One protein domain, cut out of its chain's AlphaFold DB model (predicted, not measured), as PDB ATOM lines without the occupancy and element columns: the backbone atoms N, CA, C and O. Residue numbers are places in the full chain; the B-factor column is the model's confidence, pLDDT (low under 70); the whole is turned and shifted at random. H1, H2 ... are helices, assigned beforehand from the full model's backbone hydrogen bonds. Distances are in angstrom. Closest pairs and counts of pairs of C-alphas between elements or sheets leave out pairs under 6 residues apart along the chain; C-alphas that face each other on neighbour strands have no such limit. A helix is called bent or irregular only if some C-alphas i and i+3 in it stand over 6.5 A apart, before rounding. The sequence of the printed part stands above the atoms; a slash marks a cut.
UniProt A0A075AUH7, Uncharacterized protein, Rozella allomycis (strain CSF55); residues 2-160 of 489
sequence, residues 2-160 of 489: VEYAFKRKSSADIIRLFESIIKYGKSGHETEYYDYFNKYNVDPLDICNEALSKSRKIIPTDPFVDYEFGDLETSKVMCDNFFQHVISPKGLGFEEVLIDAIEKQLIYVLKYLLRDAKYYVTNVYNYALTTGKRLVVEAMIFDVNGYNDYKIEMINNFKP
ATOM      1  N   VAL A   2     207.098 313.405 196.254       72.31
ATOM      2  CA  VAL A   2     206.640 312.124 196.849       72.31
ATOM      3  C   VAL A   2     207.681 311.491 197.772       72.31
ATOM      4  O   VAL A   2     207.442 311.332 198.964       72.31
ATOM      5  N   GLU A   3     208.889 311.239 197.263       79.56
ATOM      6  CA  GLU A   3     209.965 310.638 198.061       79.56
ATOM      7  C   GLU A   3     210.326 311.458 199.313       79.56
ATOM      8  O   GLU A   3     210.694 310.901 200.343       79.56
ATOM      9  N   TYR A   4     210.194 312.786 199.247       82.06
ATOM     10  CA  TYR A   4     210.474 313.671 200.375       82.06
ATOM     11  C   TYR A   4     209.445 313.510 201.504       82.06
ATOM     12  O   TYR A   4     209.839 313.434 202.668       82.06
ATOM     13  N   ALA A   5     208.154 313.401 201.167       80.06
ATOM     14  CA  ALA A   5     207.083 313.178 202.141       80.06
ATOM     15  C   ALA A   5     207.273 311.847 202.894       80.06
ATOM     16  O   ALA A   5     207.228 311.817 204.126       80.06
ATOM     17  N   PHE A   6     207.598 310.773 202.166       87.19
ATOM     18  CA  PHE A   6     207.847 309.449 202.747       87.19
ATOM     19  C   PHE A   6     209.161 309.364 203.538       87.19
ATOM     20  O   PHE A   6     209.173 308.788 204.623       87.19
ATOM     21  N   LYS A   7     210.255 309.995 203.078       82.69
ATOM     22  CA  LYS A   7     211.522 310.065 203.843       82.69
ATOM     23  C   LYS A   7     211.358 310.752 205.193       82.69
ATOM     24  O   LYS A   7     212.005 310.360 206.159       82.69
ATOM     25  N   ARG A   8     210.512 311.782 205.260       84.50
ATOM     26  CA  ARG A   8     210.206 312.490 206.507       84.50
ATOM     27  C   ARG A   8     209.188 311.776 207.390       84.50
ATOM     28  O   ARG A   8     209.017 312.205 208.525       84.50
ATOM     29  N   LYS A   9     208.516 310.736 206.880       83.00
ATOM     30  CA  LYS A   9     207.400 310.051 207.552       83.00
ATOM     31  C   LYS A   9     206.331 311.032 208.056       83.00
ATOM     32  O   LYS A   9     205.764 310.859 209.128       83.00
ATOM     33  N   SER A  10     206.100 312.102 207.294       85.88
ATOM     34  CA  SER A  10     205.152 313.157 207.649       85.88
ATOM     35  C   SER A  10     203.763 312.757 207.175       85.88
ATOM     36  O   SER A  10     203.466 312.850 205.982       85.88
ATOM     37  N   SER A  11     202.904 312.328 208.098       85.56
ATOM     38  CA  SER A  11     201.539 311.921 207.768       85.56
ATOM     39  C   SER A  11     200.757 313.022 207.059       85.56
ATOM     40  O   SER A  11     200.096 312.762 206.060       85.56
ATOM     41  N   ALA A  12     200.898 314.278 207.488       85.94
ATOM     42  CA  ALA A  12     200.227 315.411 206.855       85.94
ATOM     43  C   ALA A  12     200.641 315.619 205.387       85.94
ATOM     44  O   ALA A  12     199.794 315.942 204.552       85.94
ATOM     45  N   ASP A  13     201.923 315.430 205.061       86.56
ATOM     46  CA  ASP A  13     202.412 315.576 203.686       86.56
ATOM     47  C   ASP A  13     201.985 314.390 202.815       86.56
ATOM     48  O   ASP A  13     201.616 314.580 201.654       86.56
ATOM     49  N   ILE A  14     201.988 313.179 203.382       87.62
ATOM     50  CA  ILE A  14     201.521 311.964 202.705       87.62
ATOM     51  C   ILE A  14     200.013 312.059 202.425       87.62
ATOM     52  O   ILE A  14     199.594 311.815 201.296       87.62
ATOM     53  N   ILE A  15     199.207 312.505 203.391       88.75
ATOM     54  CA  ILE A  15     197.764 312.726 203.208       88.75
ATOM     55  C   ILE A  15     197.519 313.731 202.080       88.75
ATOM     56  O   ILE A  15     196.801 313.413 201.138       88.75
ATOM     57  N   ARG A  16     198.161 314.909 202.099       86.69
ATOM     58  CA  ARG A  16     197.995 315.931 201.041       86.69
ATOM     59  C   ARG A  16     198.382 315.424 199.655       86.69
ATOM     60  O   ARG A  16     197.767 315.806 198.654       86.69
ATOM     61  N   LEU A  17     199.421 314.592 199.587       87.31
ATOM     62  CA  LEU A  17     199.828 313.948 198.348       87.31
ATOM     63  C   LEU A  17     198.705 313.048 197.821       87.31
ATOM     64  O   LEU A  17     198.299 313.211 196.673       87.31
ATOM     65  N   PHE A  18     198.175 312.148 198.652       86.81
ATOM     66  CA  PHE A  18     197.114 311.231 198.230       86.81
ATOM     67  C   PHE A  18     195.773 311.928 197.989       86.81
ATOM     68  O   PHE A  18     195.075 311.559 197.054       86.81
ATOM     69  N   GLU A  19     195.443 312.995 198.717       86.88
ATOM     70  CA  GLU A  19     194.299 313.853 198.388       86.88
ATOM     71  C   GLU A  19     194.435 314.457 196.984       86.88
ATOM     72  O   GLU A  19     193.464 314.516 196.228       86.88
ATOM     73  N   SER A  20     195.645 314.888 196.617       84.38
ATOM     74  CA  SER A  20     195.929 315.430 195.286       84.38
ATOM     75  C   SER A  20     195.843 314.348 194.210       84.38
ATOM     76  O   SER A  20     195.290 314.604 193.143       84.38
ATOM     77  N   ILE A  21     196.336 313.139 194.498       82.25
ATOM     78  CA  ILE A  21     196.218 311.985 193.599       82.25
ATOM     79  C   ILE A  21     194.744 311.636 193.389       82.25
ATOM     80  O   ILE A  21     194.306 311.572 192.255       82.25
ATOM     81  N   ILE A  22     193.939 311.513 194.441       82.44
ATOM     82  CA  ILE A  22     192.512 311.174 194.310       82.44
ATOM     83  C   ILE A  22     191.746 312.267 193.549       82.44
ATOM     84  O   ILE A  22     190.871 311.976 192.740       82.44
ATOM     85  N   LYS A  23     192.075 313.543 193.783       79.94
ATOM     86  CA  LYS A  23     191.363 314.674 193.170       79.94
ATOM     87  C   LYS A  23     191.732 314.916 191.703       79.94
ATOM     88  O   LYS A  23     190.886 315.373 190.936       79.94
ATOM     89  N   TYR A  24     192.987 314.679 191.325       77.44
ATOM     90  CA  TYR A  24     193.522 315.032 190.002       77.44
ATOM     91  C   TYR A  24     194.043 313.822 189.208       77.44
ATOM     92  O   TYR A  24     194.510 313.985 188.079       77.44
ATOM     93  N   GLY A  25     193.967 312.622 189.783       63.88
ATOM     94  CA  GLY A  25     194.512 311.374 189.263       63.88
ATOM     95  C   GLY A  25     193.846 310.942 187.967       63.88
ATOM     96  O   GLY A  25     192.692 310.527 187.924       63.88
ATOM     97  N   LYS A  26     194.607 311.073 186.881       52.97
ATOM     98  CA  LYS A  26     194.390 310.419 185.582       52.97
ATOM     99  C   LYS A  26     195.697 309.808 185.051       52.97
ATOM    100  O   LYS A  26     195.793 309.509 183.866       52.97
ATOM    101  N   SER A  27     196.740 309.702 185.882       53.34
ATOM    102  CA  SER A  27     198.128 309.619 185.405       53.34
ATOM    103  C   SER A  27     198.725 308.213 185.320       53.34
ATOM    104  O   SER A  27     199.876 308.104 184.920       53.34
ATOM    105  N   GLY A  28     198.011 307.143 185.686       56.78
ATOM    106  CA  GLY A  28     198.462 305.754 185.474       56.78
ATOM    107  C   GLY A  28     199.665 305.272 186.310       56.78
ATOM    108  O   GLY A  28     199.927 304.077 186.326       56.78
ATOM    109  N   HIS A  29     200.356 306.156 187.040       62.38
ATOM    110  CA  HIS A  29     201.501 305.842 187.921       62.38
ATOM    111  C   HIS A  29     201.126 305.680 189.407       62.38
ATOM    112  O   HIS A  29     201.989 305.688 190.280       62.38
ATOM    113  N   GLU A  30     199.837 305.571 189.728       66.69
ATOM    114  CA  GLU A  30     199.353 305.558 191.118       66.69
ATOM    115  C   GLU A  30     199.899 304.365 191.914       66.69
ATOM    116  O   GLU A  30     200.208 304.503 193.095       66.69
ATOM    117  N   THR A  31     200.121 303.232 191.243       69.12
ATOM    118  CA  THR A  31     200.707 302.021 191.830       69.12
ATOM    119  C   THR A  31     202.124 302.228 192.359       69.12
ATOM    120  O   THR A  31     202.437 301.742 193.441       69.12
ATOM    121  N   GLU A  32     202.953 303.018 191.667       77.50
ATOM    122  CA  GLU A  32     204.335 303.289 192.089       77.50
ATOM    123  C   GLU A  32     204.388 304.071 193.407       77.50
ATOM    124  O   GLU A  32     205.330 303.921 194.181       77.50
ATOM    125  N   TYR A  33     203.381 304.902 193.697       83.00
ATOM    126  CA  TYR A  33     203.325 305.664 194.946       83.00
ATOM    127  C   TYR A  33     203.006 304.785 196.155       83.00
ATOM    128  O   TYR A  33     203.474 305.080 197.257       83.00
ATOM    129  N   TYR A  34     202.266 303.692 195.966       85.19
ATOM    130  CA  TYR A  34     201.960 302.747 197.040       85.19
ATOM    131  C   TYR A  34     203.201 301.939 197.473       85.19
ATOM    132  O   TYR A  34     203.356 301.649 198.661       85.19
ATOM    133  N   ASP A  35     204.162 301.698 196.573       85.75
ATOM    134  CA  ASP A  35     205.427 301.015 196.903       85.75
ATOM    135  C   ASP A  35     206.291 301.794 197.912       85.75
ATOM    136  O   ASP A  35     207.087 301.212 198.664       85.75
ATOM    137  N   TYR A  36     206.114 303.120 197.993       87.38
ATOM    138  CA  TYR A  36     206.841 303.964 198.945       87.38
ATOM    139  C   TYR A  36     206.498 303.645 200.408       87.38
ATOM    140  O   TYR A  36     207.354 303.844 201.274       87.38
ATOM    141  N   PHE A  37     205.312 303.097 200.702       88.06
ATOM    142  CA  PHE A  37     204.963 302.663 202.062       88.06
ATOM    143  C   PHE A  37     205.918 301.580 202.565       88.06
ATOM    144  O   PHE A  37     206.487 301.704 203.652       88.06
ATOM    145  N   ASN A  38     206.166 300.564 201.736       84.75
ATOM    146  CA  ASN A  38     207.089 299.482 202.064       84.75
ATOM    147  C   ASN A  38     208.539 299.982 202.068       84.75
ATOM    148  O   ASN A  38     209.281 299.722 203.013       84.75
ATOM    149  N   LYS A  39     208.933 300.767 201.055       88.88
ATOM    150  CA  LYS A  39     210.307 301.275 200.918       88.88
ATOM    151  C   LYS A  39     210.760 302.141 202.098       88.88
ATOM    152  O   LYS A  39     211.925 302.076 202.481       88.88
ATOM    153  N   TYR A  40     209.869 302.957 202.665       88.12
ATOM    154  CA  TYR A  40     210.202 303.871 203.766       88.12
ATOM    155  C   TYR A  40     209.676 303.415 205.132       88.12
ATOM    156  O   TYR A  40     209.843 304.138 206.118       88.12
ATOM    157  N   ASN A  41     209.102 302.209 205.213       87.25
ATOM    158  CA  ASN A  41     208.497 301.657 206.423       87.25
ATOM    159  C   ASN A  41     207.548 302.676 207.084       87.25
ATOM    160  O   ASN A  41     207.765 303.116 208.222       87.25
ATOM    161  N   VAL A  42     206.586 303.139 206.286       89.94
ATOM    162  CA  VAL A  42     205.459 303.969 206.719       89.94
ATOM    163  C   VAL A  42     204.255 303.054 206.845       89.94
ATOM    164  O   VAL A  42     203.975 302.273 205.936       89.94
ATOM    165  N   ASP A  43     203.548 303.151 207.963       90.50
ATOM    166  CA  ASP A  43     202.358 302.350 208.191       90.50
ATOM    167  C   ASP A  43     201.143 302.973 207.484       90.50
ATOM    168  O   ASP A  43     200.774 304.107 207.804       90.50
ATOM    169  N   PRO A  44     200.506 302.279 206.523       91.62
ATOM    170  CA  PRO A  44     199.302 302.791 205.879       91.62
ATOM    171  C   PRO A  44     198.142 303.006 206.860       91.62
ATOM    172  O   PRO A  44     197.355 303.926 206.646       91.62
ATOM    173  N   LEU A  45     198.033 302.220 207.939       92.75
ATOM    174  CA  LEU A  45     196.941 302.344 208.908       92.75
ATOM    175  C   LEU A  45     197.045 303.638 209.723       92.75
ATOM    176  O   LEU A  45     196.024 304.275 209.982       92.75
ATOM    177  N   ASP A  46     198.259 304.076 210.062       92.69
ATOM    178  CA  ASP A  46     198.478 305.355 210.748       92.69
ATOM    179  C   ASP A  46     198.036 306.533 209.866       92.69
ATOM    180  O   ASP A  46     197.342 307.445 210.328       92.69
ATOM    181  N   ILE A  47     198.378 306.483 208.571       93.25
ATOM    182  CA  ILE A  47     197.969 307.499 207.593       93.25
ATOM    183  C   ILE A  47     196.449 307.502 207.419       93.25
ATOM    184  O   ILE A  47     195.837 308.572 207.466       93.25
ATOM    185  N   CYS A  48     195.831 306.323 207.272       91.56
ATOM    186  CA  CYS A  48     194.376 306.170 207.229       91.56
ATOM    187  C   CYS A  48     193.714 306.802 208.456       91.56
ATOM    188  O   CYS A  48     192.782 307.594 208.324       91.56
ATOM    189  N   ASN A  49     194.196 306.475 209.657       91.75
ATOM    190  CA  ASN A  49     193.610 306.947 210.906       91.75
ATOM    191  C   ASN A  49     193.656 308.476 211.005       91.75
ATOM    192  O   ASN A  49     192.659 309.107 211.354       91.75
ATOM    193  N   GLU A  50     194.788 309.084 210.645       91.31
ATOM    194  CA  GLU A  50     194.914 310.538 210.633       91.31
ATOM    195  C   GLU A  50     194.041 311.195 209.549       91.31
ATOM    196  O   GLU A  50     193.395 312.210 209.825       91.31
ATOM    197  N   ALA A  51     193.963 310.619 208.346       89.12
ATOM    198  CA  ALA A  51     193.101 311.120 207.272       89.12
ATOM    199  C   ALA A  51     191.613 311.068 207.655       89.12
ATOM    200  O   ALA A  51     190.881 312.043 207.457       89.12
ATOM    201  N   LEU A  52     191.167 309.952 208.238       87.56
ATOM    202  CA  LEU A  52     189.792 309.757 208.698       87.56
ATOM    203  C   LEU A  52     189.458 310.658 209.894       87.56
ATOM    204  O   LEU A  52     188.361 311.203 209.949       87.56
ATOM    205  N   SER A  53     190.404 310.909 210.805       84.88
ATOM    206  CA  SER A  53     190.190 311.827 211.939       84.88
ATOM    207  C   SER A  53     189.893 313.275 211.527       84.88
ATOM    208  O   SER A  53     189.310 314.039 212.294       84.88
ATOM    209  N   LYS A  54     190.312 313.671 210.316       81.25
ATOM    210  CA  LYS A  54     190.130 315.022 209.762       81.25
ATOM    211  C   LYS A  54     188.904 315.131 208.855       81.25
ATOM    212  O   LYS A  54     188.585 316.239 208.412       81.25
ATOM    213  N   SER A  55     188.238 314.011 208.568       73.25
ATOM    214  CA  SER A  55     187.016 313.988 207.768       73.25
ATOM    215  C   SER A  55     185.905 314.759 208.492       73.25
ATOM    216  O   SER A  55     185.761 314.705 209.713       73.25
ATOM    217  N   ARG A  56     185.163 315.570 207.730       54.88
ATOM    218  CA  ARG A  56     184.150 316.504 208.260       54.88
ATOM    219  C   ARG A  56     182.722 316.078 207.931       54.88
ATOM    220  O   ARG A  56     181.790 316.738 208.385       54.88
ATOM    221  N   LYS A  57     182.530 315.037 207.116       53.03
ATOM    222  CA  LYS A  57     181.210 314.619 206.631       53.03
ATOM    223  C   LYS A  57     180.933 313.171 206.997       53.03
ATOM    224  O   LYS A  57     180.979 312.282 206.157       53.03
ATOM    225  N   ILE A  58     180.541 312.976 208.247       53.38
ATOM    226  CA  ILE A  58     179.806 311.777 208.626       53.38
ATOM    227  C   ILE A  58     178.338 312.066 208.271       53.38
ATOM    228  O   ILE A  58     177.742 312.992 208.826       53.38
ATOM    229  N   ILE A  59     177.793 311.391 207.256       47.03
ATOM    230  CA  ILE A  59     176.453 311.692 206.721       47.03
ATOM    231  C   ILE A  59     175.419 310.861 207.499       47.03
ATOM    232  O   ILE A  59     175.586 309.645 207.586       47.03
ATOM    233  N   PRO A  60     174.354 311.473 208.051       42.47
ATOM    234  CA  PRO A  60     173.240 310.717 208.613       42.47
ATOM    235  C   PRO A  60     172.481 310.024 207.485       42.47
ATOM    236  O   PRO A  60     171.979 310.692 206.579       42.47
ATOM    237  N   THR A  61     172.363 308.704 207.546       41.81
ATOM    238  CA  THR A  61     171.461 307.944 206.670       41.81
ATOM    239  C   THR A  61     170.095 307.705 207.331       41.81
ATOM    240  O   THR A  61     169.103 307.613 206.616       41.81
ATOM    241  N   ASP A  62     170.011 307.705 208.672       42.78
ATOM    242  CA  ASP A  62     168.782 307.596 209.487       42.78
ATOM    243  C   ASP A  62     169.117 307.928 210.971       42.78
ATOM    244  O   ASP A  62     170.268 307.734 211.368       42.78
ATOM    245  N   PRO A  63     168.192 308.357 211.863       42.69
ATOM    246  CA  PRO A  63     168.486 308.525 213.292       42.69
ATOM    247  C   PRO A  63     168.866 307.218 214.003       42.69
ATOM    248  O   PRO A  63     169.444 307.269 215.091       42.69
ATOM    249  N   PHE A  64     168.548 306.066 213.412       45.72
ATOM    250  CA  PHE A  64     168.824 304.737 213.968       45.72
ATOM    251  C   PHE A  64     169.971 304.002 213.271       45.72
ATOM    252  O   PHE A  64     170.419 302.977 213.773       45.72
ATOM    253  N   VAL A  65     170.470 304.529 212.152       52.62
ATOM    254  CA  VAL A  65     171.588 303.938 211.417       52.62
ATOM    255  C   VAL A  65     172.875 304.622 211.862       52.62
ATOM    256  O   VAL A  65     172.918 305.837 212.074       52.62
ATOM    257  N   ASP A  66     173.912 303.817 212.071       51.88
ATOM    258  CA  ASP A  66     175.237 304.318 212.404       51.88
ATOM    259  C   ASP A  66     175.707 305.277 211.296       51.88
ATOM    260  O   ASP A  66     175.557 304.978 210.114       51.88
ATOM    261  N   TYR A  67     176.228 306.453 211.650       55.78
ATOM    262  CA  TYR A  67     176.707 307.387 210.642       55.78
ATOM    263  C   TYR A  67     177.996 306.853 210.010       55.78
ATOM    264  O   TYR A  67     178.943 306.461 210.702       55.78
ATOM    265  N   GLU A  68     178.064 306.959 208.689       61.59
ATOM    266  CA  GLU A  68     179.149 306.410 207.885       61.59
ATOM    267  C   GLU A  68     179.987 307.520 207.238       61.59
ATOM    268  O   GLU A  68     179.515 308.635 206.982       61.59
ATOM    269  N   PHE A  69     181.254 307.207 206.953       64.88
ATOM    270  CA  PHE A  69     182.060 308.003 206.029       64.88
ATOM    271  C   PHE A  69     181.443 307.874 204.635       64.88
ATOM    272  O   PHE A  69     181.338 306.762 204.111       64.88
ATOM    273  N   GLY A  70     181.025 308.993 204.041       56.81
ATOM    274  CA  GLY A  70     180.399 308.972 202.719       56.81
ATOM    275  C   GLY A  70     181.343 308.420 201.645       56.81
ATOM    276  O   GLY A  70     182.538 308.702 201.663       56.81
ATOM    277  N   ASP A  71     180.801 307.684 200.671       57.28
ATOM    278  CA  ASP A  71     181.568 307.051 199.578       57.28
ATOM    279  C   ASP A  71     182.436 308.027 198.771       57.28
ATOM    280  O   ASP A  71     183.466 307.649 198.222       57.28
ATOM    281  N   LEU A  72     182.034 309.298 198.717       58.69
ATOM    282  CA  LEU A  72     182.732 310.364 197.992       58.69
ATOM    283  C   LEU A  72     183.750 311.124 198.855       58.69
ATOM    284  O   LEU A  72     184.283 312.148 198.425       58.69
ATOM    285  N   GLU A  73     183.993 310.686 200.090       76.69
ATOM    286  CA  GLU A  73     184.943 311.345 200.970       76.69
ATOM    287  C   GLU A  73     186.379 310.907 200.666       76.69
ATOM    288  O   GLU A  73     186.716 309.726 200.718       76.69
ATOM    289  N   THR A  74     187.254 311.880 200.391       81.75
ATOM    290  CA  THR A  74     188.651 311.642 199.997       81.75
ATOM    291  C   THR A  74     189.402 310.745 200.978       81.75
ATOM    292  O   THR A  74     190.172 309.890 200.551       81.75
ATOM    293  N   SER A  75     189.163 310.900 202.284       85.44
ATOM    294  CA  SER A  75     189.789 310.062 203.311       85.44
ATOM    295  C   SER A  75     189.360 308.600 203.205       85.44
ATOM    296  O   SER A  75     190.192 307.720 203.386       85.44
ATOM    297  N   LYS A  76     188.092 308.325 202.871       85.75
ATOM    298  CA  LYS A  76     187.601 306.958 202.670       85.75
ATOM    299  C   LYS A  76     188.250 306.332 201.437       85.75
ATOM    300  O   LYS A  76     188.849 305.271 201.560       85.75
ATOM    301  N   VAL A  77     188.208 307.025 200.299       86.25
ATOM    302  CA  VAL A  77     188.818 306.549 199.042       86.25
ATOM    303  C   VAL A  77     190.317 306.287 199.220       86.25
ATOM    304  O   VAL A  77     190.858 305.317 198.697       86.25
ATOM    305  N   MET A  78     191.000 307.127 200.002       88.56
ATOM    306  CA  MET A  78     192.401 306.916 200.361       88.56
ATOM    307  C   MET A  78     192.605 305.605 201.125       88.56
ATOM    308  O   MET A  78     193.491 304.829 200.772       88.56
ATOM    309  N   CYS A  79     191.776 305.345 202.138       90.06
ATOM    310  CA  CYS A  79     191.811 304.094 202.887       90.06
ATOM    311  C   CYS A  79     191.507 302.890 201.989       90.06
ATOM    312  O   CYS A  79     192.281 301.937 202.009       90.06
ATOM    313  N   ASP A  80     190.450 302.949 201.172       89.00
ATOM    314  CA  ASP A  80     190.081 301.889 200.222       89.00
ATOM    315  C   ASP A  80     191.288 301.525 199.331       89.00
ATOM    316  O   ASP A  80     191.674 300.357 199.229       89.00
ATOM    317  N   ASN A  81     191.969 302.539 198.784       88.38
ATOM    318  CA  ASN A  81     193.160 302.358 197.959       88.38
ATOM    319  C   ASN A  81     194.344 301.757 198.732       88.38
ATOM    320  O   ASN A  81     195.046 300.892 198.207       88.38
ATOM    321  N   PHE A  82     194.594 302.179 199.976       90.56
ATOM    322  CA  PHE A  82     195.663 301.585 200.788       90.56
ATOM    323  C   PHE A  82     195.361 300.130 201.141       90.56
ATOM    324  O   PHE A  82     196.271 299.299 201.125       90.56
ATOM    325  N   PHE A  83     194.098 299.796 201.405       89.19
ATOM    326  CA  PHE A  83     193.683 298.413 201.599       89.19
ATOM    327  C   PHE A  83     193.951 297.586 200.344       89.19
ATOM    328  O   PHE A  83     194.671 296.593 200.419       89.19
ATOM    329  N   GLN A  84     193.487 298.055 199.188       88.19
ATOM    330  CA  GLN A  84     193.640 297.359 197.916       88.19
ATOM    331  C   GLN A  84     195.105 297.188 197.480       88.19
ATOM    332  O   GLN A  84     195.478 296.123 196.988       88.19
ATOM    333  N   HIS A  85     195.936 298.221 197.642       87.94
ATOM    334  CA  HIS A  85     197.264 298.277 197.023       87.94
ATOM    335  C   HIS A  85     198.441 298.112 197.990       87.94
ATOM    336  O   HIS A  85     199.545 297.831 197.534       87.94
ATOM    337  N   VAL A  86     198.244 298.261 199.304       86.88
ATOM    338  CA  VAL A  86     199.335 298.176 200.295       86.88
ATOM    339  C   VAL A  86     199.100 297.067 201.317       86.88
ATOM    340  O   VAL A  86     200.036 296.338 201.641       86.88
ATOM    341  N   ILE A  87     197.882 296.938 201.849       87.12
ATOM    342  CA  ILE A  87     197.588 296.027 202.966       87.12
ATOM    343  C   ILE A  87     197.233 294.630 202.450       87.12
ATOM    344  O   ILE A  87     197.918 293.672 202.798       87.12
ATOM    345  N   SER A  88     196.220 294.498 201.586       84.75
ATOM    346  CA  SER A  88     195.793 293.203 201.037       84.75
ATOM    347  C   SER A  88     196.918 292.439 200.322       84.75
ATOM    348  O   SER A  88     197.027 291.232 200.546       84.75
ATOM    349  N   PRO A  89     197.819 293.079 199.546       84.94
ATOM    350  CA  PRO A  89     198.949 292.379 198.928       84.94
ATOM    351  C   PRO A  89     199.950 291.765 199.917       84.94
ATOM    352  O   PRO A  89     200.712 290.885 199.528       84.94
ATOM    353  N   LYS A  90     199.957 292.184 201.192       83.62
ATOM    354  CA  LYS A  90     200.793 291.563 202.236       83.62
ATOM    355  C   LYS A  90     200.248 290.214 202.712       83.62
ATOM    356  O   LYS A  90     200.938 289.532 203.461       83.62
ATOM    357  N   GLY A  91     199.034 289.838 202.304       81.62
ATOM    358  CA  GLY A  91     198.393 288.585 202.710       81.62
ATOM    359  C   GLY A  91     197.953 288.550 204.175       81.62
ATOM    360  O   GLY A  91     197.673 287.468 204.680       81.62
ATOM    361  N   LEU A  92     197.900 289.705 204.849       82.44
ATOM    362  CA  LEU A  92     197.423 289.805 206.230       82.44
ATOM    363  C   LEU A  92     195.933 289.461 206.303       82.44
ATOM    364  O   LEU A  92     195.133 289.945 205.495       82.44
ATOM    365  N   GLY A  93     195.563 288.647 207.289       85.44
ATOM    366  CA  GLY A  93     194.163 288.331 207.562       85.44
ATOM    367  C   GLY A  93     193.405 289.561 208.070       85.44
ATOM    368  O   GLY A  93     193.970 290.412 208.753       85.44
ATOM    369  N   PHE A  94     192.101 289.655 207.789       88.69
ATOM    370  CA  PHE A  94     191.283 290.776 208.279       88.69
ATOM    371  C   PHE A  94     191.322 290.900 209.814       88.69
ATOM    372  O   PHE A  94     191.442 292.000 210.347       88.69
ATOM    373  N   GLU A  95     191.302 289.771 210.528       89.75
ATOM    374  CA  GLU A  95     191.420 289.735 211.991       89.75
ATOM    375  C   GLU A  95     192.781 290.235 212.489       89.75
ATOM    376  O   GLU A  95     192.841 290.932 213.499       89.75
ATOM    377  N   GLU A  96     193.867 289.955 211.763       91.19
ATOM    378  CA  GLU A  96     195.201 290.466 212.097       91.19
ATOM    379  C   GLU A  96     195.246 291.991 211.972       91.19
ATOM    380  O   GLU A  96     195.797 292.666 212.840       91.19
ATOM    381  N   VAL A  97     194.601 292.544 210.937       92.94
ATOM    382  CA  VAL A  97     194.481 293.998 210.756       92.94
ATOM    383  C   VAL A  97     193.651 294.630 211.877       92.94
ATOM    384  O   VAL A  97     194.017 295.694 212.379       92.94
ATOM    385  N   LEU A  98     192.559 293.986 212.307       93.88
ATOM    386  CA  LEU A  98     191.770 294.455 213.450       93.88
ATOM    387  C   LEU A  98     192.596 294.461 214.740       93.88
ATOM    388  O   LEU A  98     192.578 295.455 215.462       93.88
ATOM    389  N   ILE A  99     193.337 293.384 215.020       94.44
ATOM    390  CA  ILE A  99     194.199 293.289 216.205       94.44
ATOM    391  C   ILE A  99     195.261 294.389 216.180       94.44
ATOM    392  O   ILE A  99     195.410 295.103 217.170       94.44
ATOM    393  N   ASP A 100     195.949 294.582 215.054       94.19
ATOM    394  CA  ASP A 100     196.969 295.625 214.917       94.19
ATOM    395  C   ASP A 100     196.382 297.032 215.132       94.19
ATOM    396  O   ASP A 100     196.933 297.845 215.880       94.19
ATOM    397  N   ALA A 101     195.197 297.299 214.572       94.81
ATOM    398  CA  ALA A 101     194.489 298.558 214.777       94.81
ATOM    399  C   ALA A 101     194.064 298.775 216.245       94.81
ATOM    400  O   ALA A 101     194.135 299.905 216.736       94.81
ATOM    401  N   ILE A 102     193.665 297.724 216.972       96.12
ATOM    402  CA  ILE A 102     193.367 297.799 218.414       96.12
ATOM    403  C   ILE A 102     194.642 298.063 219.217       96.12
ATOM    404  O   ILE A 102     194.658 298.941 220.085       96.12
ATOM    405  N   GLU A 103     195.721 297.339 218.922       95.44
ATOM    406  CA  GLU A 103     196.989 297.455 219.637       95.44
ATOM    407  C   GLU A 103     197.581 298.862 219.525       95.44
ATOM    408  O   GLU A 103     198.031 299.420 220.535       95.44
ATOM    409  N   LYS A 104     197.470 299.457 218.330       94.81
ATOM    410  CA  LYS A 104     197.854 300.840 218.013       94.81
ATOM    411  C   LYS A 104     196.801 301.888 218.389       94.81
ATOM    412  O   LYS A 104     197.075 303.081 218.295       94.81
ATOM    413  N   GLN A 105     195.623 301.474 218.860       95.00
ATOM    414  CA  GLN A 105     194.502 302.347 219.233       95.00
ATOM    415  C   GLN A 105     194.043 303.278 218.088       95.00
ATOM    416  O   GLN A 105     193.721 304.449 218.303       95.00
ATOM    417  N   LEU A 106     193.988 302.755 216.859       94.38
ATOM    418  CA  LEU A 106     193.582 303.478 215.648       94.38
ATOM    419  C   LEU A 106     192.051 303.574 215.545       94.38
ATOM    420  O   LEU A 106     191.416 302.923 214.716       94.38
ATOM    421  N   ILE A 107     191.449 304.386 216.418       91.31
ATOM    422  CA  ILE A 107     189.990 304.512 216.606       91.31
ATOM    423  C   ILE A 107     189.232 304.733 215.285       91.31
ATOM    424  O   ILE A 107     188.199 304.105 215.055       91.31
ATOM    425  N   TYR A 108     189.728 305.606 214.405       88.75
ATOM    426  CA  TYR A 108     189.028 305.946 213.163       88.75
ATOM    427  C   TYR A 108     189.150 304.840 212.115       88.75
ATOM    428  O   TYR A 108     188.198 304.597 211.376       88.75
ATOM    429  N   VAL A 109     190.279 304.126 212.091       91.31
ATOM    430  CA  VAL A 109     190.435 302.913 211.274       91.31
ATOM    431  C   VAL A 109     189.498 301.818 211.762       91.31
ATOM    432  O   VAL A 109     188.812 301.217 210.944       91.31
ATOM    433  N   LEU A 110     189.402 301.590 213.076       91.88
ATOM    434  CA  LEU A 110     188.464 300.610 213.634       91.88
ATOM    435  C   LEU A 110     187.019 300.940 213.251       91.88
ATOM    436  O   LEU A 110     186.295 300.059 212.796       91.88
ATOM    437  N   LYS A 111     186.623 302.216 213.341       87.31
ATOM    438  CA  LYS A 111     185.306 302.680 212.883       87.31
ATOM    439  C   LYS A 111     185.081 302.427 211.392       87.31
ATOM    440  O   LYS A 111     184.007 301.985 210.998       87.31
ATOM    441  N   TYR A 112     186.091 302.688 210.567       86.56
ATOM    442  CA  TYR A 112     186.039 302.419 209.131       86.56
ATOM    443  C   TYR A 112     185.896 300.916 208.826       86.56
ATOM    444  O   TYR A 112     185.044 300.545 208.022       86.56
ATOM    445  N   LEU A 113     186.663 300.049 209.496       88.62
ATOM    446  CA  LEU A 113     186.652 298.600 209.258       88.62
ATOM    447  C   LEU A 113     185.371 297.922 209.740       88.62
ATOM    448  O   LEU A 113     184.865 297.010 209.091       88.62
ATOM    449  N   LEU A 114     184.837 298.363 210.878       87.50
ATOM    450  CA  LEU A 114     183.652 297.759 211.482       87.50
ATOM    451  C   LEU A 114     182.339 298.173 210.812       87.50
ATOM    452  O   LEU A 114     181.314 297.559 211.108       87.50
ATOM    453  N   ARG A 115     182.362 299.142 209.882       76.31
ATOM    454  CA  ARG A 115     181.192 299.549 209.082       76.31
ATOM    455  C   ARG A 115     180.532 298.346 208.405       76.31
ATOM    456  O   ARG A 115     179.360 298.063 208.642       76.31
ATOM    457  N   ASP A 116     181.310 297.621 207.604       72.38
ATOM    458  CA  ASP A 116     180.812 296.497 206.799       72.38
ATOM    459  C   ASP A 116     180.914 295.161 207.547       72.38
ATOM    460  O   ASP A 116     180.358 294.146 207.130       72.38
ATOM    461  N   ALA A 117     181.614 295.156 208.682       83.50
ATOM    462  CA  ALA A 117     181.968 293.962 209.430       83.50
ATOM    463  C   ALA A 117     181.338 293.962 210.833       83.50
ATOM    464  O   ALA A 117     181.993 293.656 211.830       83.50
ATOM    465  N   LYS A 118     180.038 294.294 210.915       81.50
ATOM    466  CA  LYS A 118     179.295 294.452 212.185       81.50
ATOM    467  C   LYS A 118     179.399 293.245 213.123       81.50
ATOM    468  O   LYS A 118     179.430 293.402 214.339       81.50
ATOM    469  N   TYR A 119     179.531 292.040 212.570       86.31
ATOM    470  CA  TYR A 119     179.705 290.805 213.340       86.31
ATOM    471  C   TYR A 119     180.995 290.769 214.183       86.31
ATOM    472  O   TYR A 119     181.057 290.023 215.157       86.31
ATOM    473  N   TYR A 120     182.002 291.591 213.863       91.06
ATOM    474  CA  TYR A 120     183.230 291.714 214.653       91.06
ATOM    475  C   TYR A 120     183.155 292.748 215.778       91.06
ATOM    476  O   TYR A 120     184.058 292.777 216.611       91.06
ATOM    477  N   VAL A 121     182.109 293.578 215.853       91.69
ATOM    478  CA  VAL A 121     182.032 294.704 216.801       91.69
ATOM    479  C   VAL A 121     182.234 294.251 218.250       91.69
ATOM    480  O   VAL A 121     183.108 294.775 218.943       91.69
ATOM    481  N   THR A 122     181.491 293.238 218.701       92.62
ATOM    482  CA  THR A 122     181.611 292.715 220.071       92.62
ATOM    483  C   THR A 122     182.958 292.022 220.309       92.62
ATOM    484  O   THR A 122     183.526 292.147 221.392       92.62
ATOM    485  N   ASN A 123     183.522 291.348 219.300       92.62
ATOM    486  CA  ASN A 123     184.835 290.699 219.406       92.62
ATOM    487  C   ASN A 123     185.958 291.730 219.566       92.62
ATOM    488  O   ASN A 123     186.784 291.596 220.466       92.62
ATOM    489  N   VAL A 124     185.948 292.783 218.744       94.12
ATOM    490  CA  VAL A 124     186.890 293.908 218.835       94.12
ATOM    491  C   VAL A 124     186.769 294.599 220.187       94.12
ATOM    492  O   VAL A 124     187.778 294.820 220.855       94.12
ATOM    493  N   TYR A 125     185.541 294.879 220.624       95.19
ATOM    494  CA  TYR A 125     185.281 295.484 221.924       95.19
ATOM    495  C   TYR A 125     185.823 294.631 223.080       95.19
ATOM    496  O   TYR A 125     186.546 295.131 223.942       95.19
ATOM    497  N   ASN A 126     185.515 293.331 223.088       93.75
ATOM    498  CA  ASN A 126     185.956 292.414 224.136       93.75
ATOM    499  C   ASN A 126     187.476 292.244 224.138       93.75
ATOM    500  O   ASN A 126     188.070 292.211 225.213       93.75
ATOM    501  N   TYR A 127     188.111 292.181 222.966       95.06
ATOM    502  CA  TYR A 127     189.566 292.131 222.865       95.06
ATOM    503  C   TYR A 127     190.204 293.413 223.412       95.06
ATOM    504  O   TYR A 127     191.069 293.343 224.277       95.06
ATOM    505  N   ALA A 128     189.723 294.590 222.998       94.88
ATOM    506  CA  ALA A 128     190.205 295.869 223.520       94.88
ATOM    507  C   ALA A 128     190.021 295.981 225.045       94.88
ATOM    508  O   ALA A 128     190.873 296.538 225.743       94.88
ATOM    509  N   LEU A 129     188.928 295.430 225.577       92.69
ATOM    510  CA  LEU A 129     188.664 295.381 227.011       92.69
ATOM    511  C   LEU A 129     189.655 294.469 227.750       92.69
ATOM    512  O   LEU A 129     190.178 294.870 228.790       92.69
ATOM    513  N   THR A 130     189.934 293.267 227.234       92.44
ATOM    514  CA  THR A 130     190.849 292.305 227.874       92.44
ATOM    515  C   THR A 130     192.312 292.725 227.773       92.44
ATOM    516  O   THR A 130     193.069 292.488 228.714       92.44
ATOM    517  N   THR A 131     192.707 293.401 226.692       92.94
ATOM    518  CA  THR A 131     194.071 293.926 226.499       92.94
ATOM    519  C   THR A 131     194.275 295.329 227.081       92.94
ATOM    520  O   THR A 131     195.356 295.907 226.961       92.94
ATOM    521  N   GLY A 132     193.263 295.890 227.754       89.56
ATOM    522  CA  GLY A 132     193.373 297.159 228.479       89.56
ATOM    523  C   GLY A 132     193.444 298.402 227.587       89.56
ATOM    524  O   GLY A 132     193.885 299.462 228.040       89.56
ATOM    525  N   LYS A 133     192.990 298.318 226.332       94.19
ATOM    526  CA  LYS A 133     192.957 299.426 225.359       94.19
ATOM    527  C   LYS A 133     191.777 300.354 225.631       94.19
ATOM    528  O   LYS A 133     190.842 300.485 224.844       94.19
ATOM    529  N   ARG A 134     191.825 301.021 226.784       87.94
ATOM    530  CA  ARG A 134     190.735 301.848 227.314       87.94
ATOM    531  C   ARG A 134     190.239 302.918 226.339       87.94
ATOM    532  O   ARG A 134     189.034 303.121 226.269       87.94
ATOM    533  N   LEU A 135     191.129 303.571 225.586       88.06
ATOM    534  CA  LEU A 135     190.724 304.609 224.628       88.06
ATOM    535  C   LEU A 135     189.848 304.040 223.507       88.06
ATOM    536  O   LEU A 135     188.891 304.689 223.108       88.06
ATOM    537  N   VAL A 136     190.140 302.823 223.040       91.44
ATOM    538  CA  VAL A 136     189.324 302.131 222.030       91.44
ATOM    539  C   VAL A 136     187.955 301.792 222.611       91.44
ATOM    540  O   VAL A 136     186.933 302.107 222.011       91.44
ATOM    541  N   VAL A 137     187.931 301.218 223.814       90.94
ATOM    542  CA  VAL A 137     186.697 300.834 224.512       90.94
ATOM    543  C   VAL A 137     185.787 302.044 224.758       90.94
ATOM    544  O   VAL A 137     184.603 302.002 224.431       90.94
ATOM    545  N   GLU A 138     186.334 303.140 225.291       86.94
ATOM    546  CA  GLU A 138     185.586 304.382 225.519       86.94
ATOM    547  C   GLU A 138     185.125 305.012 224.200       86.94
ATOM    548  O   GLU A 138     183.977 305.443 224.112       86.94
ATOM    549  N   ALA A 139     185.963 305.013 223.157       87.12
ATOM    550  CA  ALA A 139     185.585 305.542 221.851       87.12
ATOM    551  C   ALA A 139     184.440 304.757 221.198       87.12
ATOM    552  O   ALA A 139     183.597 305.366 220.554       87.12
ATOM    553  N   MET A 140     184.375 303.434 221.385       89.88
ATOM    554  CA  MET A 140     183.255 302.624 220.893       89.88
ATOM    555  C   MET A 140     181.970 302.873 221.694       89.88
ATOM    556  O   MET A 140     180.911 303.061 221.102       89.88
ATOM    557  N   ILE A 141     182.043 302.921 223.033       87.50
ATOM    558  CA  ILE A 141     180.866 303.162 223.892       87.50
ATOM    559  C   ILE A 141     180.267 304.546 223.630       87.50
ATOM    560  O   ILE A 141     179.046 304.675 223.541       87.50
ATOM    561  N   PHE A 142     181.120 305.570 223.525       84.06
ATOM    562  CA  PHE A 142     180.711 306.970 223.404       84.06
ATOM    563  C   PHE A 142     180.637 307.472 221.965       84.06
ATOM    564  O   PHE A 142     180.426 308.668 221.755       84.06
ATOM    565  N   ASP A 143     180.743 306.588 220.970       81.31
ATOM    566  CA  ASP A 143     180.449 306.966 219.594       81.31
ATOM    567  C   ASP A 143     178.965 307.328 219.492       81.31
ATOM    568  O   ASP A 143     178.076 306.473 219.522       81.31
ATOM    569  N   VAL A 144     178.682 308.626 219.388       72.88
ATOM    570  CA  VAL A 144     177.326 309.183 219.260       72.88
ATOM    571  C   VAL A 144     176.567 308.527 218.106       72.88
ATOM    572  O   VAL A 144     175.349 308.339 218.160       72.88
ATOM    573  N   ASN A 145     177.321 308.112 217.094       71.69
ATOM    574  CA  ASN A 145     176.832 307.748 215.790       71.69
ATOM    575  C   ASN A 145     177.185 306.309 215.399       71.69
ATOM    576  O   ASN A 145     177.061 305.990 214.228       71.69
ATOM    577  N   GLY A 146     177.658 305.462 216.313       76.19
ATOM    578  CA  GLY A 146     178.092 304.102 215.981       76.19
ATOM    579  C   GLY A 146     177.631 303.063 216.992       76.19
ATOM    580  O   GLY A 146     177.433 303.388 218.161       76.19
ATOM    581  N   TYR A 147     177.523 301.807 216.555       83.25
ATOM    582  CA  TYR A 147     177.355 300.617 217.392       83.25
ATOM    583  C   TYR A 147     176.066 300.584 218.222       83.25
ATOM    584  O   TYR A 147     176.042 299.958 219.284       83.25
ATOM    585  N   ASN A 148     174.994 301.248 217.775       79.12
ATOM    586  CA  ASN A 148     173.783 301.418 218.589       79.12
ATOM    587  C   ASN A 148     173.196 300.092 219.106       79.12
ATOM    588  O   ASN A 148     172.828 300.020 220.280       79.12
ATOM    589  N   ASP A 149     173.216 299.041 218.283       83.19
ATOM    590  CA  ASP A 149     172.715 297.703 218.631       83.19
ATOM    591  C   ASP A 149     173.528 297.020 219.747       83.19
ATOM    592  O   ASP A 149     173.017 296.169 220.472       83.19
ATOM    593  N   TYR A 150     174.790 297.420 219.926       87.56
ATOM    594  CA  TYR A 150     175.738 296.784 220.844       87.56
ATOM    595  C   TYR A 150     176.004 297.610 222.108       87.56
ATOM    596  O   TYR A 150     176.535 297.086 223.088       87.56
ATOM    597  N   LYS A 151     175.619 298.896 222.139       86.75
ATOM    598  CA  LYS A 151     175.942 299.832 223.236       86.75
ATOM    599  C   LYS A 151     175.561 299.321 224.614       86.75
ATOM    600  O   LYS A 151     176.332 299.454 225.564       86.75
ATOM    601  N   ILE A 152     174.370 298.748 224.740       85.56
ATOM    602  CA  ILE A 152     173.872 298.257 226.024       85.56
ATOM    603  C   ILE A 152     174.736 297.095 226.531       85.56
ATOM    604  O   ILE A 152     175.102 297.070 227.710       85.56
ATOM    605  N   GLU A 153     175.084 296.157 225.648       89.00
ATOM    606  CA  GLU A 153     175.961 295.027 225.960       89.00
ATOM    607  C   GLU A 153     177.372 295.507 226.317       89.00
ATOM    608  O   GLU A 153     177.903 295.146 227.370       89.00
ATOM    609  N   MET A 154     177.943 296.396 225.499       91.19
ATOM    610  CA  MET A 154     179.253 297.000 225.742       91.19
ATOM    611  C   MET A 154     179.303 297.662 227.119       91.19
ATOM    612  O   MET A 154     180.173 297.346 227.932       91.19
ATOM    613  N   ILE A 155     178.323 298.513 227.434       88.31
ATOM    614  CA  ILE A 155     178.249 299.187 228.730       88.31
ATOM    615  C   ILE A 155     178.147 298.176 229.861       88.31
ATOM    616  O   ILE A 155     178.838 298.354 230.860       88.31
ATOM    617  N   ASN A 156     177.336 297.122 229.744       86.69
ATOM    618  CA  ASN A 156     177.234 296.089 230.779       86.69
ATOM    619  C   ASN A 156     178.600 295.441 231.063       86.69
ATOM    620  O   ASN A 156     178.974 295.323 232.233       86.69
ATOM    621  N   ASN A 157     179.353 295.120 230.008       87.00
ATOM    622  CA  ASN A 157     180.668 294.478 230.082       87.00
ATOM    623  C   ASN A 157     181.781 295.432 230.551       87.00
ATOM    624  O   ASN A 157     182.791 294.989 231.097       87.00
ATOM    625  N   PHE A 158     181.594 296.746 230.403       84.25
ATOM    626  CA  PHE A 158     182.548 297.743 230.874       84.25
ATOM    627  C   PHE A 158     182.510 297.888 232.404       84.25
ATOM    628  O   PHE A 158     181.471 298.207 233.000       84.25
ATOM    629  N   LYS A 159     183.662 297.680 233.054       74.25
ATOM    630  CA  LYS A 159     183.832 297.802 234.513       74.25
ATOM    631  C   LYS A 159     184.691 299.003 234.936       74.25
ATOM    632  O   LYS A 159     185.789 298.800 235.451       74.25
ATOM    633  N   PRO A 160     184.209 300.246 234.817       66.94
ATOM    634  CA  PRO A 160     184.758 301.268 235.691       66.94
ATOM    635  C   PRO A 160     183.671 302.209 236.194       66.94
ATOM    636  O   PRO A 160     183.303 303.202 235.570       66.94
TER     637      PRO A 160
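Overview. This is residues 2 to 160 of the 489 residues of an uncharacterized protein of Rozella allomycis (strain CSF55) (UniProt A0A075AUH7). Helices stacked along one long axis, mostly as helical hairpins: H1 and H2 with H3 at one end, then H4 and H5, then H6 and H7, then H8 and H9, with H10 at the far end. A long loop, residues 54 to 73, joins H4 to H5. The printed part has 159 residues, with ten named helices, H1 to H10 in chain order, and no named strand; the class is all helix. It is compact, with a radius of gyration of the C-alphas of 16.5 A, yet only just elongated, spanning 50 by 33 by 25 A.

Arrangement. H5, residues 74 to 90, the longest helix, forms a hairpin with H4, residues 44 to 53, at a shallow tilt of 16 degrees; their closest C-alphas, of Ala 51 and Ser 75, are 5.3 A apart. Residues 74 to 78 of H5 alone touch H2, residues 11 to 24, about perpendicular at 76 degrees, with the closest C-alphas, of Glu 19 and Thr 74, 6.3 A apart. Residues 82 to 86 of H5 alone touch H3, residues 30 to 40, at a steep tilt of 65 degrees; the closest C-alphas, of Tyr 34 and Val 86, are 6.2 A apart. H1, residues 2 to 7, forms a hairpin with H2, and its Ala 5 comes closest to Asp 13, 5.5 A between C-alphas. H4 also touches H7, residues 107 to 114, about perpendicular at 78 degrees, with the closest C-alphas, of Asn 49 and Val 109, 5.1 A apart. H7 forms a hairpin with H6, residues 94 to 103, at 19 degrees; the closest C-alphas are those of Ala 101 and Leu 110, 6.5 A. H8, residues 118 to 130, and H9, residues 134 to 141, form a hairpin at 34 degrees, a tilt only just shallow; the closest C-alphas are those of Tyr 125 and Val 137, 6.1 A. H10, residues 151 to 157, only just touches H9, with 3 pairs of C-alphas within 8 A, the closest Ile 141 and Lys 151, 6.0 A. H5 and H6 are apart. Every O i to N i+4 pair is within hydrogen-bond range in H1, H2, H4, H6, H7, H9 and H10; H5 has 9 of 13, H8 7 of 9, and H3 2 of 7, beside 7 of 8 O i to N i+3 pairs.

Along the chain. H1 begins at C-alpha 2, (206.640, 312.124, 196.849), and H10 ends at C-alpha 157, (180.668, 294.478, 230.082). From first to last C-alpha H5 measures 23.6 A, H2 19.7 A, H8 19.6 A and H3 16.7 A. H5 has a kink of 32 degrees near residue 84 and is only just irregular, C-alphas 85 and 88 being 6.6 A apart; H8 is irregular, with C-alphas 119 and 122 7.3 A apart.

Size, cuts and confidence. The C-alphas farthest apart, of Ser 27 and Pro 160, are 52.7 A apart. The printed part has no cut. The link from H4 to H5 is long, and in it residues 58 to 59 pair antiparallel with residues 68 to 69. The mean pLDDT of the printed part is 82.0; residues 25 to 31, 56 to 72 and 160 are under 70.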